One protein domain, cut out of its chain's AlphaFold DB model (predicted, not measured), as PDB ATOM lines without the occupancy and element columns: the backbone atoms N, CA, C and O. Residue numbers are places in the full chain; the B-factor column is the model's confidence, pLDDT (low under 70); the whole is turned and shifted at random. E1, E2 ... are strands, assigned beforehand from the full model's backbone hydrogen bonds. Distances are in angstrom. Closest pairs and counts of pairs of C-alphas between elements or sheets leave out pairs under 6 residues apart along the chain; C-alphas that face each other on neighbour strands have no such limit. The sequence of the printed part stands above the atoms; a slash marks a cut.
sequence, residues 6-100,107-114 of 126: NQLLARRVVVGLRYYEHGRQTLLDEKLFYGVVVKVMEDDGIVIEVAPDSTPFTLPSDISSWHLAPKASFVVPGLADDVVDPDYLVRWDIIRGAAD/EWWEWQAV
ATOM      1  N   ASN A   6     117.422 105.878  61.404       85.50
ATOM      2  CA  ASN A   6     118.848 105.798  61.068       85.50
ATOM      3  C   ASN A   6     119.775 106.291  62.192       85.50
ATOM      4  O   ASN A   6     120.958 105.967  62.191       85.50
ATOM      5  N   GLN A   7     119.265 107.080  63.144       89.94
ATOM      6  CA  GLN A   7     120.047 107.572  64.277       89.94
ATOM      7  C   GLN A   7     120.161 106.547  65.404       89.94
ATOM      8  O   GLN A   7     121.047 106.710  66.242       89.94
ATOM      9  N   LEU A   8     119.301 105.520  65.410       93.75
ATOM     10  CA  LEU A   8     119.239 104.507  66.461       93.75
ATOM     11  C   LEU A   8     120.380 103.495  66.374       93.75
ATOM     12  O   LEU A   8     120.760 102.939  67.394       93.75
ATOM     13  N   LEU A   9     120.942 103.252  65.188       95.62
ATOM     14  CA  LEU A   9     122.001 102.260  65.011       95.62
ATOM     15  C   LEU A   9     123.245 102.600  65.851       95.62
ATOM     16  O   LEU A   9     123.678 103.753  65.892       95.62
ATOM     17  N   ALA A  10     123.832 101.578  66.482       96.38
ATOM     18  CA  ALA A  10     124.986 101.669  67.378       96.38
ATOM     19  C   ALA A  10     124.760 102.540  68.630       96.38
ATOM     20  O   ALA A  10     125.719 103.008  69.247       96.38
ATOM     21  N   ARG A  11     123.498 102.762  69.019       97.06
ATOM     22  CA  ARG A  11     123.139 103.537  70.210       97.06
ATOM     23  C   ARG A  11     122.904 102.645  71.408       97.06
ATOM     24  O   ARG A  11     122.356 101.551  71.284       97.06
ATOM     25  N   ARG A  12     123.307 103.153  72.567       97.38
ATOM     26  CA  ARG A  12     123.114 102.529  73.871       97.38
ATOM     27  C   ARG A  12     121.704 102.818  74.355       97.38
ATOM     28  O   ARG A  12     121.283 103.975  74.395       97.38
ATOM     29  N   VAL A  13     120.980 101.778  74.734       97.19
ATOM     30  CA  VAL A  13     119.571 101.888  75.102       97.19
ATOM     31  C   VAL A  13     119.283 101.100  76.367       97.19
ATOM     32  O   VAL A  13     119.752  99.974  76.529       97.19
ATOM     33  N   VAL A  14     118.498 101.699  77.259       97.00
ATOM     34  CA  VAL A  14     117.844 100.983  78.360       97.00
ATOM     35  C   VAL A  14     116.388 100.757  77.972       97.00
ATOM     36  O   VAL A  14     115.689 101.689  77.570       97.00
ATOM     37  N   VAL A  15     115.941  99.509  78.072       97.00
ATOM     38  CA  VAL A  15     114.611  99.063  77.658       97.00
ATOM     39  C   VAL A  15     113.844  98.567  78.872       97.00
ATOM     40  O   VAL A  15     114.287  97.644  79.551       97.00
ATOM     41  N   GLY A  16     112.682  99.169  79.120       96.38
ATOM     42  CA  GLY A  16     111.702  98.709  80.098       96.38
ATOM     43  C   GLY A  16     110.503  98.063  79.409       96.38
ATOM     44  O   GLY A  16     109.841  98.694  78.588       96.38
ATOM     45  N   LEU A  17     110.197  96.820  79.757       96.56
ATOM     46  CA  LEU A  17     109.017  96.098  79.294       96.56
ATOM     47  C   LEU A  17     108.099  95.831  80.477       96.56
ATOM     48  O   LEU A  17     108.559  95.340  81.508       96.56
ATOM     49  N   ARG A  18     106.807  96.100  80.319       96.25
ATOM     50  CA  ARG A  18     105.790  95.801  81.328       96.25
ATOM     51  C   ARG A  18     104.752  94.871  80.747       96.25
ATOM     52  O   ARG A  18     104.101  95.206  79.764       96.25
ATOM     53  N   TYR A  19     104.595  93.708  81.355       95.12
ATOM     54  CA  TYR A  19     103.619  92.718  80.934       95.12
ATOM     55  C   TYR A  19     102.357  92.886  81.755       95.12
ATOM     56  O   TYR A  19     102.405  92.857  82.981       95.12
ATOM     57  N   TYR A  20     101.225  93.024  81.085       94.50
ATOM     58  CA  TYR A  20      99.932  93.203  81.721       94.50
ATOM     59  C   TYR A  20      98.985  92.057  81.391       94.50
ATOM     60  O   TYR A  20      99.015  91.486  80.299       94.50
ATOM     61  N   GLU A  21      98.092  91.763  82.328       92.19
ATOM     62  CA  GLU A  21      96.910  90.955  82.058       92.19
ATOM     63  C   GLU A  21      95.986  91.664  81.057       92.19
ATOM     64  O   GLU A  21      96.087  92.877  80.823       92.19
ATOM     65  N   HIS A  22      95.064  90.902  80.467       88.94
ATOM     66  CA  HIS A  22      94.022  91.448  79.616       88.94
ATOM     67  C   HIS A  22      93.301  92.623  80.296       88.94
ATOM     68  O   HIS A  22      92.956  92.572  81.474       88.94
ATOM     69  N   GLY A  23      93.107  93.715  79.555       87.06
ATOM     70  CA  GLY A  23      92.485  94.933  80.081       87.06
ATOM     71  C   GLY A  23      93.394  95.830  80.936       87.06
ATOM     72  O   GLY A  23      92.908  96.838  81.443       87.06
ATOM     73  N   ARG A  24      94.696  95.518  81.076       90.31
ATOM     74  CA  ARG A  24      95.712  96.334  81.791       90.31
ATOM     75  C   ARG A  24      95.465  96.555  83.282       90.31
ATOM     76  O   ARG A  24      96.006  97.491  83.864       90.31
ATOM     77  N   GLN A  25      94.658  95.712  83.914       88.44
ATOM     78  CA  GLN A  25      94.313  95.901  85.325       88.44
ATOM     79  C   GLN A  25      95.406  95.388  86.273       88.44
ATOM     80  O   GLN A  25      95.606  95.960  87.341       88.44
ATOM     81  N   THR A  26      96.140  94.355  85.853       93.75
ATOM     82  CA  THR A  26      97.165  93.682  86.661       93.75
ATOM     83  C   THR A  26      98.506  93.704  85.931       93.75
ATOM     84  O   THR A  26      98.586  93.259  84.784       93.75
ATOM     85  N   LEU A  27      99.563  94.196  86.588       95.00
ATOM     86  CA  LEU A  27     100.945  94.025  86.125       95.00
ATOM     87  C   LEU A  27     101.399  92.601  86.472       95.00
ATOM     88  O   LEU A  27     101.376  92.210  87.637       95.00
ATOM     89  N   LEU A  28     101.782  91.836  85.457       94.75
ATOM     90  CA  LEU A  28     102.226  90.448  85.576       94.75
ATOM     91  C   LEU A  28     103.738  90.344  85.776       94.75
ATOM     92  O   LEU A  28     104.189  89.527  86.571       94.75
ATOM     93  N   ASP A  29     104.506  91.144  85.033       95.62
ATOM     94  CA  ASP A  29     105.969  91.120  85.060       95.62
ATOM     95  C   ASP A  29     106.543  92.463  84.585       95.62
ATOM     96  O   ASP A  29     105.912  93.180  83.802       95.62
ATOM     97  N   GLU A  30     107.756  92.789  85.024       96.06
ATOM     98  CA  GLU A  30     108.533  93.919  84.515       96.06
ATOM     99  C   GLU A  30     109.952  93.449  84.196       96.06
ATOM    100  O   GLU A  30     110.615  92.803  85.006       96.06
ATOM    101  N   LYS A  31     110.436  93.803  83.006       95.56
ATOM    102  CA  LYS A  31     111.810  93.531  82.586       95.56
ATOM    103  C   LYS A  31     112.508  94.837  82.280       95.56
ATOM    104  O   LYS A  31     112.008  95.638  81.496       95.56
ATOM    105  N   LEU A  32     113.686  95.017  82.858       96.00
ATOM    106  CA  LEU A  32     114.577  96.124  82.553       96.00
ATOM    107  C   LEU A  32     115.904  95.542  82.092       96.00
ATOM    108  O   LEU A  32     116.519  94.761  82.815       96.00
ATOM    109  N   PHE A  33     116.340  95.913  80.897       97.00
ATOM    110  CA  PHE A  33     117.628  95.485  80.367       97.00
ATOM    111  C   PHE A  33     118.297  96.605  79.582       97.00
ATOM    112  O   PHE A  33     117.689  97.620  79.238       97.00
ATOM    113  N   TYR A  34     119.577  96.409  79.307       97.31
ATOM    114  CA  TYR A  34     120.417  97.355  78.596       97.31
ATOM    115  C   TYR A  34     121.084  96.673  77.411       97.31
ATOM    116  O   TYR A  34     121.430  95.494  77.479       97.31
ATOM    117  N   GLY A  35     121.289  97.420  76.332       97.31
ATOM    118  CA  GLY A  35     121.983  96.900  75.167       97.31
ATOM    119  C   GLY A  35     122.360  97.963  74.151       97.31
ATOM    120  O   GLY A  35     122.230  99.169  74.383       97.31
ATOM    121  N   VAL A  36     122.833  97.484  73.004       97.94
ATOM    122  CA  VAL A  36     123.202  98.315  71.855       97.94
ATOM    123  C   VAL A  36     122.341  97.937  70.662       97.94
ATOM    124  O   VAL A  36     122.157  96.760  70.362       97.94
ATOM    125  N   VAL A  37     121.811  98.935  69.961       97.69
ATOM    126  CA  VAL A  37     121.059  98.708  68.724       97.69
ATOM    127  C   VAL A  37     122.011  98.269  67.617       97.69
ATOM    128  O   VAL A  37     122.899  99.025  67.217       97.69
ATOM    129  N   VAL A  38     121.788  97.078  67.070       97.31
ATOM    130  CA  VAL A  38     122.635  96.498  66.014       97.31
ATOM    131  C   VAL A  38     121.941  96.395  64.664       97.31
ATOM    132  O   VAL A  38     122.607  96.284  63.635       97.31
ATOM    133  N   LYS A  39     120.606  96.469  64.634       96.12
ATOM    134  CA  LYS A  39     119.834  96.440  63.388       96.12
ATOM    135  C   LYS A  39     118.564  97.269  63.519       96.12
ATOM    136  O   LYS A  39     117.890  97.212  64.540       96.12
ATOM    137  N   VAL A  40     118.224  98.000  62.463       95.31
ATOM    138  CA  VAL A  40     116.981  98.769  62.358       95.31
ATOM    139  C   VAL A  40     116.326  98.384  61.040       95.31
ATOM    140  O   VAL A  40     116.916  98.591  59.981       95.31
ATOM    141  N   MET A  41     115.146  97.778  61.106       92.25
ATOM    142  CA  MET A  41     114.367  97.344  59.949       92.25
ATOM    143  C   MET A  41     112.960  97.925  60.055       92.25
ATOM    144  O   MET A  41     112.398  98.006  61.146       92.25
ATOM    145  N   GLU A  42     112.403  98.363  58.929       87.19
ATOM    146  CA  GLU A  42     111.079  98.991  58.910       87.19
ATOM    147  C   GLU A  42     109.963  97.981  59.203       87.19
ATOM    148  O   GLU A  42     109.090  98.264  60.023       87.19
ATOM    149  N   ASP A  43     110.049  96.787  58.622       87.19
ATOM    150  CA  ASP A  43     109.025  95.747  58.756       87.19
ATOM    151  C   ASP A  43     109.348  94.706  59.843       87.19
ATOM    152  O   ASP A  43     108.450  94.201  60.509       87.19
ATOM    153  N   ASP A  44     110.634  94.415  60.067       86.81
ATOM    154  CA  ASP A  44     111.091  93.335  60.961       86.81
ATOM    155  C   ASP A  44     111.517  93.812  62.366       86.81
ATOM    156  O   ASP A  44     112.014  93.025  63.175       86.81
ATOM    157  N   GLY A  45     111.363  95.103  62.671       93.94
ATOM    158  CA  GLY A  45     111.666  95.655  63.992       93.94
ATOM    159  C   GLY A  45     113.104  96.141  64.197       93.94
ATOM    160  O   GLY A  45     113.904  96.296  63.271       93.94
ATOM    161  N   ILE A  46     113.430  96.426  65.457       96.50
ATOM    162  CA  ILE A  46     114.724  96.965  65.889       96.50
ATOM    163  C   ILE A  46     115.404  95.936  66.786       96.50
ATOM    164  O   ILE A  46     114.857  95.554  67.818       96.50
ATOM    165  N   VAL A  47     116.599  95.492  66.402       97.50
ATOM    166  CA  VAL A  47     117.349  94.458  67.124       97.50
ATOM    167  C   VAL A  47     118.375  95.103  68.044       97.50
ATOM    168  O   VAL A  47     119.181  95.935  67.615       97.50
ATOM    169  N   ILE A  48     118.355  94.669  69.299       97.81
ATOM    170  CA  ILE A  48     119.256  95.076  70.370       97.81
ATOM    171  C   ILE A  48     120.083  93.863  70.786       97.81
ATOM    172  O   ILE A  48     119.528  92.801  71.051       97.81
ATOM    173  N   GLU A  49     121.397  94.023  70.887       98.12
ATOM    174  CA  GLU A  49     122.248  93.068  71.596       98.12
ATOM    175  C   GLU A  49     122.242  93.411  73.083       98.12
ATOM    176  O   GLU A  49     122.744  94.460  73.497       98.12
ATOM    177  N   VAL A  50     121.613  92.546  73.876       97.31
ATOM    178  CA  VAL A  50     121.413  92.736  75.312       97.31
ATOM    179  C   VAL A  50     122.680  92.361  76.070       97.31
ATOM    180  O   VAL A  50     123.218  91.268  75.900       97.31
ATOM    181  N   ALA A  51     123.145  93.260  76.931       95.06
ATOM    182  CA  ALA A  51     124.248  93.004  77.845       95.06
ATOM    183  C   ALA A  51     123.773  92.193  79.072       95.06
ATOM    184  O   ALA A  51     122.626  92.349  79.492       95.06
ATOM    185  N   PRO A  52     124.646  91.379  79.692       93.69
ATOM    186  CA  PRO A  52     126.053  91.179  79.338       93.69
ATOM    187  C   PRO A  52     126.274  90.116  78.245       93.69
ATOM    188  O   PRO A  52     127.346  90.074  77.648       93.69
ATOM    189  N   ASP A  53     125.269  89.293  77.944       92.44
ATOM    190  CA  ASP A  53     125.452  88.049  77.177       92.44
ATOM    191  C   ASP A  53     125.375  88.213  75.649       92.44
ATOM    192  O   ASP A  53     125.443  87.231  74.913       92.44
ATOM    193  N   SER A  54     125.212  89.442  75.153       93.38
ATOM    194  CA  SER A  54     124.987  89.759  73.729       93.38
ATOM    195  C   SER A  54     123.800  88.998  73.125       93.38
ATOM    196  O   SER A  54     123.796  88.636  71.948       93.38
ATOM    197  N   THR A  55     122.771  88.735  73.937       95.88
ATOM    198  CA  THR A  55     121.567  88.035  73.478       95.88
ATOM    199  C   THR A  55     120.746  88.977  72.593       95.88
ATOM    200  O   THR A  55     120.425  90.080  73.039       95.88
ATOM    201  N   PRO A  56     120.382  88.589  71.359       96.94
ATOM    202  CA  PRO A  56     119.576  89.441  70.498       96.94
ATOM    203  C   PRO A  56     118.137  89.533  71.017       96.94
ATOM    204  O   PRO A  56     117.498  88.521  71.305       96.94
ATOM    205  N   PHE A  57     117.612  90.751  71.085       96.56
ATOM    206  CA  PHE A  57     116.224  91.043  71.419       96.56
ATOM    207  C   PHE A  57     115.617  91.974  70.369       96.56
ATOM    208  O   PHE A  57     116.203  93.008  70.048       96.56
ATOM    209  N   THR A  58     114.442  91.629  69.847       96.69
ATOM    210  CA  THR A  58     113.761  92.424  68.815       96.69
ATOM    211  C   THR A  58     112.607  93.206  69.424       96.69
ATOM    212  O   THR A  58     111.684  92.625  69.991       96.69
ATOM    213  N   LEU A  59     112.652  94.529  69.278       96.19
ATOM    214  CA  LEU A  59     111.539  95.430  69.555       96.19
ATOM    215  C   LEU A  59     110.728  95.707  68.283       96.19
ATOM    216  O   LEU A  59     111.280  95.612  67.181       96.19
ATOM    217  N   PRO A  60     109.454  96.119  68.408       95.38
ATOM    218  CA  PRO A  60     108.694  96.636  67.273       95.38
ATOM    219  C   PRO A  60     109.408  97.809  66.577       95.38
ATOM    220  O   PRO A  60     110.184  98.542  67.192       95.38
ATOM    221  N   SER A  61     109.135  98.008  65.284       92.88
ATOM    222  CA  SER A  61     109.750  99.064  64.452       92.88
ATOM    223  C   SER A  61     109.190 100.472  64.696       92.88
ATOM    224  O   SER A  61     109.661 101.453  64.097       92.88
ATOM    225  N   ASP A  62     108.184 100.581  65.564       91.50
ATOM    226  CA  ASP A  62     107.641 101.850  66.022       91.50
ATOM    227  C   ASP A  62     108.670 102.566  66.908       91.50
ATOM    228  O   ASP A  62     109.155 102.034  67.910       91.50
ATOM    229  N   ILE A  63     109.015 103.790  66.513       92.00
ATOM    230  CA  ILE A  63     109.987 104.618  67.224       92.00
ATOM    231  C   ILE A  63     109.339 105.609  68.198       92.00
ATOM    232  O   ILE A  63     110.050 106.341  68.876       92.00
ATOM    233  N   SER A  64     108.009 105.645  68.297       91.00
ATOM    234  CA  SER A  64     107.286 106.547  69.202       91.00
ATOM    235  C   SER A  64     107.544 106.251  70.684       91.00
ATOM    236  O   SER A  64     107.440 107.150  71.516       91.00
ATOM    237  N   SER A  65     107.952 105.020  71.016       90.75
ATOM    238  CA  SER A  65     108.380 104.625  72.363       90.75
ATOM    239  C   SER A  65     109.817 105.033  72.710       90.75
ATOM    240  O   SER A  65     110.286 104.702  73.799       90.75
ATOM    241  N   TRP A  66     110.563 105.624  71.769       93.69
ATOM    242  CA  TRP A  66     111.971 105.967  71.952       93.69
ATOM    243  C   TRP A  66     112.101 107.397  72.443       93.69
ATOM    244  O   TRP A  66     111.647 108.341  71.802       93.69
ATOM    245  N   HIS A  67     112.796 107.556  73.560       92.19
ATOM    246  CA  HIS A  67     113.015 108.840  74.209       92.19
ATOM    247  C   HIS A  67     114.505 109.068  74.390       92.19
ATOM    248  O   HIS A  67     115.247 108.126  74.665       92.19
ATOM    249  N   LEU A  68     114.959 110.315  74.263       92.56
ATOM    250  CA  LEU A  68     116.325 110.660  74.657       92.56
ATOM    251  C   LEU A  68     116.486 110.394  76.151       92.56
ATOM    252  O   LEU A  68     115.667 110.849  76.954       92.56
ATOM    253  N   ALA A  69     117.537 109.671  76.521       91.25
ATOM    254  CA  ALA A  69     117.795 109.440  77.928       91.25
ATOM    255  C   ALA A  69     118.321 110.721  78.601       91.25
ATOM    256  O   ALA A  69     119.094 111.477  77.998       91.25
ATOM    257  N   PRO A  70     117.933 110.985  79.859       89.00
ATOM    258  CA  PRO A  70     118.609 111.989  80.663       89.00
ATOM    259  C   PRO A  70     120.055 111.553  80.927       89.00
ATOM    260  O   PRO A  70     120.362 110.362  80.977       89.00
ATOM    261  N   LYS A  71     120.932 112.533  81.153       89.94
ATOM    262  CA  LYS A  71     122.284 112.266  81.650       89.94
ATOM    263  C   LYS A  71     122.206 111.819  83.110       89.94
ATOM    264  O   LYS A  71     122.044 112.658  83.997       89.94
ATOM    265  N   ALA A  72     122.194 110.510  83.322       90.00
ATOM    266  CA  ALA A  72     121.982 109.854  84.602       90.00
ATOM    267  C   ALA A  72     122.564 108.431  84.583       90.00
ATOM    268  O   ALA A  72     122.849 107.871  83.521       90.00
ATOM    269  N   SER A  73     122.698 107.843  85.771       91.31
ATOM    270  CA  SER A  73     123.035 106.429  85.953       91.31
ATOM    271  C   SER A  73     121.770 105.603  86.179       91.31
ATOM    272  O   SER A  73     120.885 106.017  86.929       91.31
ATOM    273  N   PHE A  74     121.695 104.430  85.552       91.25
ATOM    274  CA  PHE A  74     120.576 103.498  85.661       91.25
ATOM    275  C   PHE A  74     121.051 102.166  86.238       91.25
ATOM    276  O   PHE A  74     121.941 101.526  85.676       91.25
ATOM    277  N   VAL A  75     120.406 101.724  87.315       93.62
ATOM    278  CA  VAL A  75     120.610 100.383  87.872       93.62
ATOM    279  C   VAL A  75     119.794  99.394  87.040       93.62
ATOM    280  O   VAL A  75     118.566  99.482  87.002       93.62
ATOM    281  N   VAL A  76     120.465  98.463  86.362       94.00
ATOM    282  CA  VAL A  76     119.824  97.457  85.504       94.00
ATOM    283  C   VAL A  76     120.063  96.059  86.087       94.00
ATOM    284  O   VAL A  76     121.221  95.674  86.266       94.00
ATOM    285  N   PRO A  77     119.005  95.277  86.379       93.00
ATOM    286  CA  PRO A  77     119.150  93.924  86.903       93.00
ATOM    287  C   PRO A  77     120.017  93.037  86.001       93.00
ATOM    288  O   PRO A  77     119.835  93.004  84.787       93.00
ATOM    289  N   GLY A  78     120.943  92.292  86.605       90.44
ATOM    290  CA  GLY A  78     121.839  91.378  85.887       90.44
ATOM    291  C   GLY A  78     123.140  92.009  85.382       90.44
ATOM    292  O   GLY A  78     124.034  91.272  84.972       90.44
ATOM    293  N   LEU A  79     123.296  93.335  85.465       92.69
ATOM    294  CA  LEU A  79     124.586  93.994  85.255       92.69
ATOM    295  C   LEU A  79     125.345  94.167  86.571       92.69
ATOM    296  O   LEU A  79     124.751  94.364  87.630       92.69
ATOM    297  N   ALA A  80     126.673  94.082  86.487       92.56
ATOM    298  CA  ALA A  80     127.559  94.328  87.623       92.56
ATOM    299  C   ALA A  80     127.717  95.827  87.924       92.56
ATOM    300  O   ALA A  80     127.891  96.198  89.082       92.56
ATOM    301  N   ASP A  81     127.637  96.663  86.887       93.06
ATOM    302  CA  ASP A  81     127.837  98.107  86.947       93.06
ATOM    303  C   ASP A  81     126.597  98.854  86.439       93.06
ATOM    304  O   ASP A  81     125.865  98.366  85.571       93.06
ATOM    305  N   ASP A  82     126.399 100.070  86.947       94.31
ATOM    306  CA  ASP A  82     125.339 100.965  86.489       94.31
ATOM    307  C   ASP A  82     125.558 101.400  85.035       94.31
ATOM    308  O   ASP A  82     126.674 101.681  84.585       94.31
ATOM    309  N   VAL A  83     124.458 101.555  84.301       94.19
ATOM    310  CA  VAL A  83     124.482 102.109  82.949       94.19
ATOM    311  C   VAL A  83     124.520 103.627  83.038       94.19
ATOM    312  O   VAL A  83     123.527 104.261  83.391       94.19
ATOM    313  N   VAL A  84     125.659 104.216  82.681       94.94
ATOM    314  CA  VAL A  84     125.864 105.669  82.727       94.94
ATOM    315  C   VAL A  84     125.575 106.313  81.373       94.94
ATOM    316  O   VAL A  84     126.131 105.905  80.344       94.94
ATOM    317  N   ASP A  85     124.738 107.352  81.399       93.81
ATOM    318  CA  ASP A  85     124.393 108.217  80.269       93.81
ATOM    319  C   ASP A  85     124.046 107.427  78.991       93.81
ATOM    320  O   ASP A  85     124.745 107.591  77.987       93.81
ATOM    321  N   PRO A  86     123.034 106.532  78.983       95.44
ATOM    322  CA  PRO A  86     122.609 105.880  77.745       95.44
ATOM    323  C   PRO A  86     122.148 106.922  76.713       95.44
ATOM    324  O   PRO A  86     121.881 108.073  77.046       95.44
ATOM    325  N   ASP A  87     122.068 106.543  75.438       96.06
ATOM    326  CA  ASP A  87     121.570 107.455  74.404       96.06
ATOM    327  C   ASP A  87     120.033 107.546  74.456       96.06
ATOM    328  O   ASP A  87     119.459 108.629  74.305       96.06
ATOM    329  N   TYR A  88     119.363 106.411  74.701       95.50
ATOM    330  CA  TYR A  88     117.904 106.306  74.667       95.50
ATOM    331  C   TYR A  88     117.315 105.509  75.832       95.50
ATOM    332  O   TYR A  88     117.923 104.573  76.358       95.50
ATOM    333  N   LEU A  89     116.082 105.866  76.178       94.75
ATOM    334  CA  LEU A  89     115.169 105.078  76.992       94.75
ATOM    335  C   LEU A  89     114.014 104.612  76.118       94.75
ATOM    336  O   LEU A  89     113.439 105.403  75.369       94.75
ATOM    337  N   VAL A  90     113.659 103.338  76.238       94.75
ATOM    338  CA  VAL A  90     112.537 102.753  75.506       94.75
ATOM    339  C   VAL A  90     111.611 102.045  76.475       94.75
ATOM    340  O   VAL A  90     112.076 101.300  77.337       94.75
ATOM    341  N   ARG A  91     110.299 102.258  76.331       94.12
ATOM    342  CA  ARG A  91     109.303 101.555  77.142       94.12
ATOM    343  C   ARG A  91     108.149 101.005  76.316       94.12
ATOM    344  O   ARG A  91     107.558 101.719  75.508       94.12
ATOM    345  N   TRP A  92     107.811  99.751  76.591       95.69
ATOM    346  CA  TRP A  92     106.686  99.050  75.987       95.69
ATOM    347  C   TRP A  92     105.789  98.429  77.048       95.69
ATOM    348  O   TRP A  92     106.276  97.751  77.956       95.69
ATOM    349  N   ASP A  93     104.485  98.609  76.869       95.25
ATOM    350  CA  ASP A  93     103.466  97.862  77.593       95.25
ATOM    351  C   ASP A  93     102.997  96.702  76.705       95.25
ATOM    352  O   ASP A  93     102.627  96.894  75.549       95.25
ATOM    353  N   ILE A  94     103.039  95.484  77.236       95.25
ATOM    354  CA  ILE A  94     102.768  94.239  76.518       95.25
ATOM    355  C   ILE A  94     101.541  93.601  77.166       95.25
ATOM    356  O   ILE A  94     101.612  93.076  78.277       95.25
ATOM    357  N   ILE A  95     100.390  93.683  76.505       94.12
ATOM    358  CA  ILE A  95      99.095  93.301  77.075       94.12
ATOM    359  C   ILE A  95      98.697  91.920  76.585       94.12
ATOM    360  O   ILE A  95      98.695  91.658  75.382       94.12
ATOM    361  N   ARG A  96      98.312  91.043  77.514       90.19
ATOM    362  CA  ARG A  96      97.753  89.738  77.171       90.19
ATOM    363  C   ARG A  96      96.420  89.901  76.434       90.19
ATOM    364  O   ARG A  96      95.528  90.631  76.875       90.19
ATOM    365  N   GLY A  97      96.275  89.194  75.321       84.56
ATOM    366  CA  GLY A  97      95.021  89.092  74.590       84.56
ATOM    367  C   GLY A  97      93.878  88.496  75.413       84.56
ATOM    368  O   GLY A  97      94.106  87.811  76.412       84.56
ATOM    369  N   ALA A  98      92.633  88.756  75.004       74.44
ATOM    370  CA  ALA A  98      91.479  88.076  75.593       74.44
ATOM    371  C   ALA A  98      91.569  86.573  75.290       74.44
ATOM    372  O   ALA A  98      91.893  86.190  74.166       74.44
ATOM    373  N   ALA A  99      91.243  85.729  76.271       62.03
ATOM    374  CA  ALA A  99      91.286  84.270  76.147       62.03
ATOM    375  C   ALA A  99      90.149  83.671  75.287       62.03
ATOM    376  O   ALA A  99      89.914  82.467  75.346       62.03
ATOM    377  N   ASP A 100      89.430  84.486  74.515       60.06
ATOM    378  CA  ASP A 100      88.264  84.049  73.750       60.06
ATOM    379  C   ASP A 100      88.587  84.032  72.254       60.06
ATOM    380  O   ASP A 100      88.516  85.050  71.570       60.06
ATOM    381  N   GLU A 107      98.348  82.014  72.665       67.88
ATOM    382  CA  GLU A 107      98.441  83.210  73.501       67.88
ATOM    383  C   GLU A 107      99.026  84.349  72.656       67.88
ATOM    384  O   GLU A 107     100.192  84.311  72.255       67.88
ATOM    385  N   TRP A 108      98.217  85.364  72.360       82.44
ATOM    386  CA  TRP A 108      98.665  86.556  71.649       82.44
ATOM    387  C   TRP A 108      98.915  87.702  72.634       82.44
ATOM    388  O   TRP A 108      98.188  87.886  73.612       82.44
ATOM    389  N   TRP A 109      99.973  88.470  72.373       89.62
ATOM    390  CA  TRP A 109     100.371  89.640  73.153       89.62
ATOM    391  C   TRP A 109     100.349  90.874  72.256       89.62
ATOM    392  O   TRP A 109     100.897  90.850  71.154       89.62
ATOM    393  N   GLU A 110      99.738  91.953  72.731       91.88
ATOM    394  CA  GLU A 110      99.699  93.235  72.033       91.88
ATOM    395  C   GLU A 110     100.767  94.178  72.590       91.88
ATOM    396  O   GLU A 110     100.795  94.455  73.788       91.88
ATOM    397  N   TRP A 111     101.630  94.688  71.714       93.19
ATOM    398  CA  TRP A 111     102.645  95.680  72.056       93.19
ATOM    399  C   TRP A 111     102.070  97.089  71.932       93.19
ATOM    400  O   TRP A 111     101.579  97.469  70.870       93.19
ATOM    401  N   GLN A 112     102.181  97.887  72.990       93.31
ATOM    402  CA  GLN A 112     101.809  99.297  72.993       93.31
ATOM    403  C   GLN A 112     102.981 100.187  73.387       93.31
ATOM    404  O   GLN A 112     103.594 100.022  74.445       93.31
ATOM    405  N   ALA A 113     103.292 101.136  72.504       91.94
ATOM    406  CA  ALA A 113     104.363 102.094  72.698       91.94
ATOM    407  C   ALA A 113     103.998 103.075  73.817       91.94
ATOM    408  O   ALA A 113     102.950 103.725  73.768       91.94
ATOM    409  N   VAL A 114     104.881 103.230  74.807       90.69
ATOM    410  CA  VAL A 114     104.708 104.269  75.826       90.69
ATOM    411  C   VAL A 114     105.334 105.565  75.317       90.69
ATOM    412  O   VAL A 114     106.554 105.736  75.299       90.69
TER     413      VAL A 114
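AT A GLANCE: This is residues 6 to 100 and 107 to 114 of the 126 residues of an uncharacterized protein of Sinobacterium caligoides (UniProt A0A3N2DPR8). The domain is one strongly twisted sheet, with three long strands, E2, E1 and E6, side by side in its middle. E2 bends sharply and turns the sheet into a corner, where the short strands E3 and E4 follow; E5 and E7 sit one after the other along the far side of E6. The 103 printed residues have no named helix and seven strands, E1 to E7, in a branched sheet with mixed directions. The class is all strand, and the whole is compact, with a radius of gyration of the C-alphas of 14.0 A and spans of 43 by 30 by 25 A.

HOW THE PARTS SIT: E1, residues 12 to 20, and E2, residues 27 to 41, form an antiparallel hairpin, with N 15 and O 33 2.8 A apart. E2 bends by 103 degrees at residue 38. E3, residues 45 to 50, is antiparallel to E2, with N 47 and O 39 2.8 A apart. E4, residues 55 to 59, is antiparallel to E3, with N 48 and O 57 2.8 A apart. E1 to E4 form a meander, each strand the antiparallel neighbour of the one before. E6, residues 88 to 96, is parallel to E1 at 19 degrees, with N 16 and O 90 2.8 A apart. On the other side of E6 are two antiparallel strands: E5, residues 66 to 68, with N 89 and O 67 2.8 A apart, and E7, residues 109 to 113, with N 112 and O 93 2.8 A apart. E4 and E5 are apart.

IN THESE COORDINATES: E1 begins at C-alpha 12, (123.114, 102.529, 73.871), and is 26.2 A long. E2 measures 29.6 A and E6 26.2 A. E7 ends at C-alpha 113, (104.363, 102.094, 72.698).

THE WHOLE: The C-alphas of Lys 71 and Asp 100, the two farthest apart, are 44.9 A apart. The link from E5 to E6 is long, and in it residues 73 to 74 pair antiparallel with residues 83 to 84. Residues 101 to 106 are not printed; C-alphas 100 and 107 are 10.2 A apart across this cut. Residues 99 to 100 and residue 107 have pLDDT under 70.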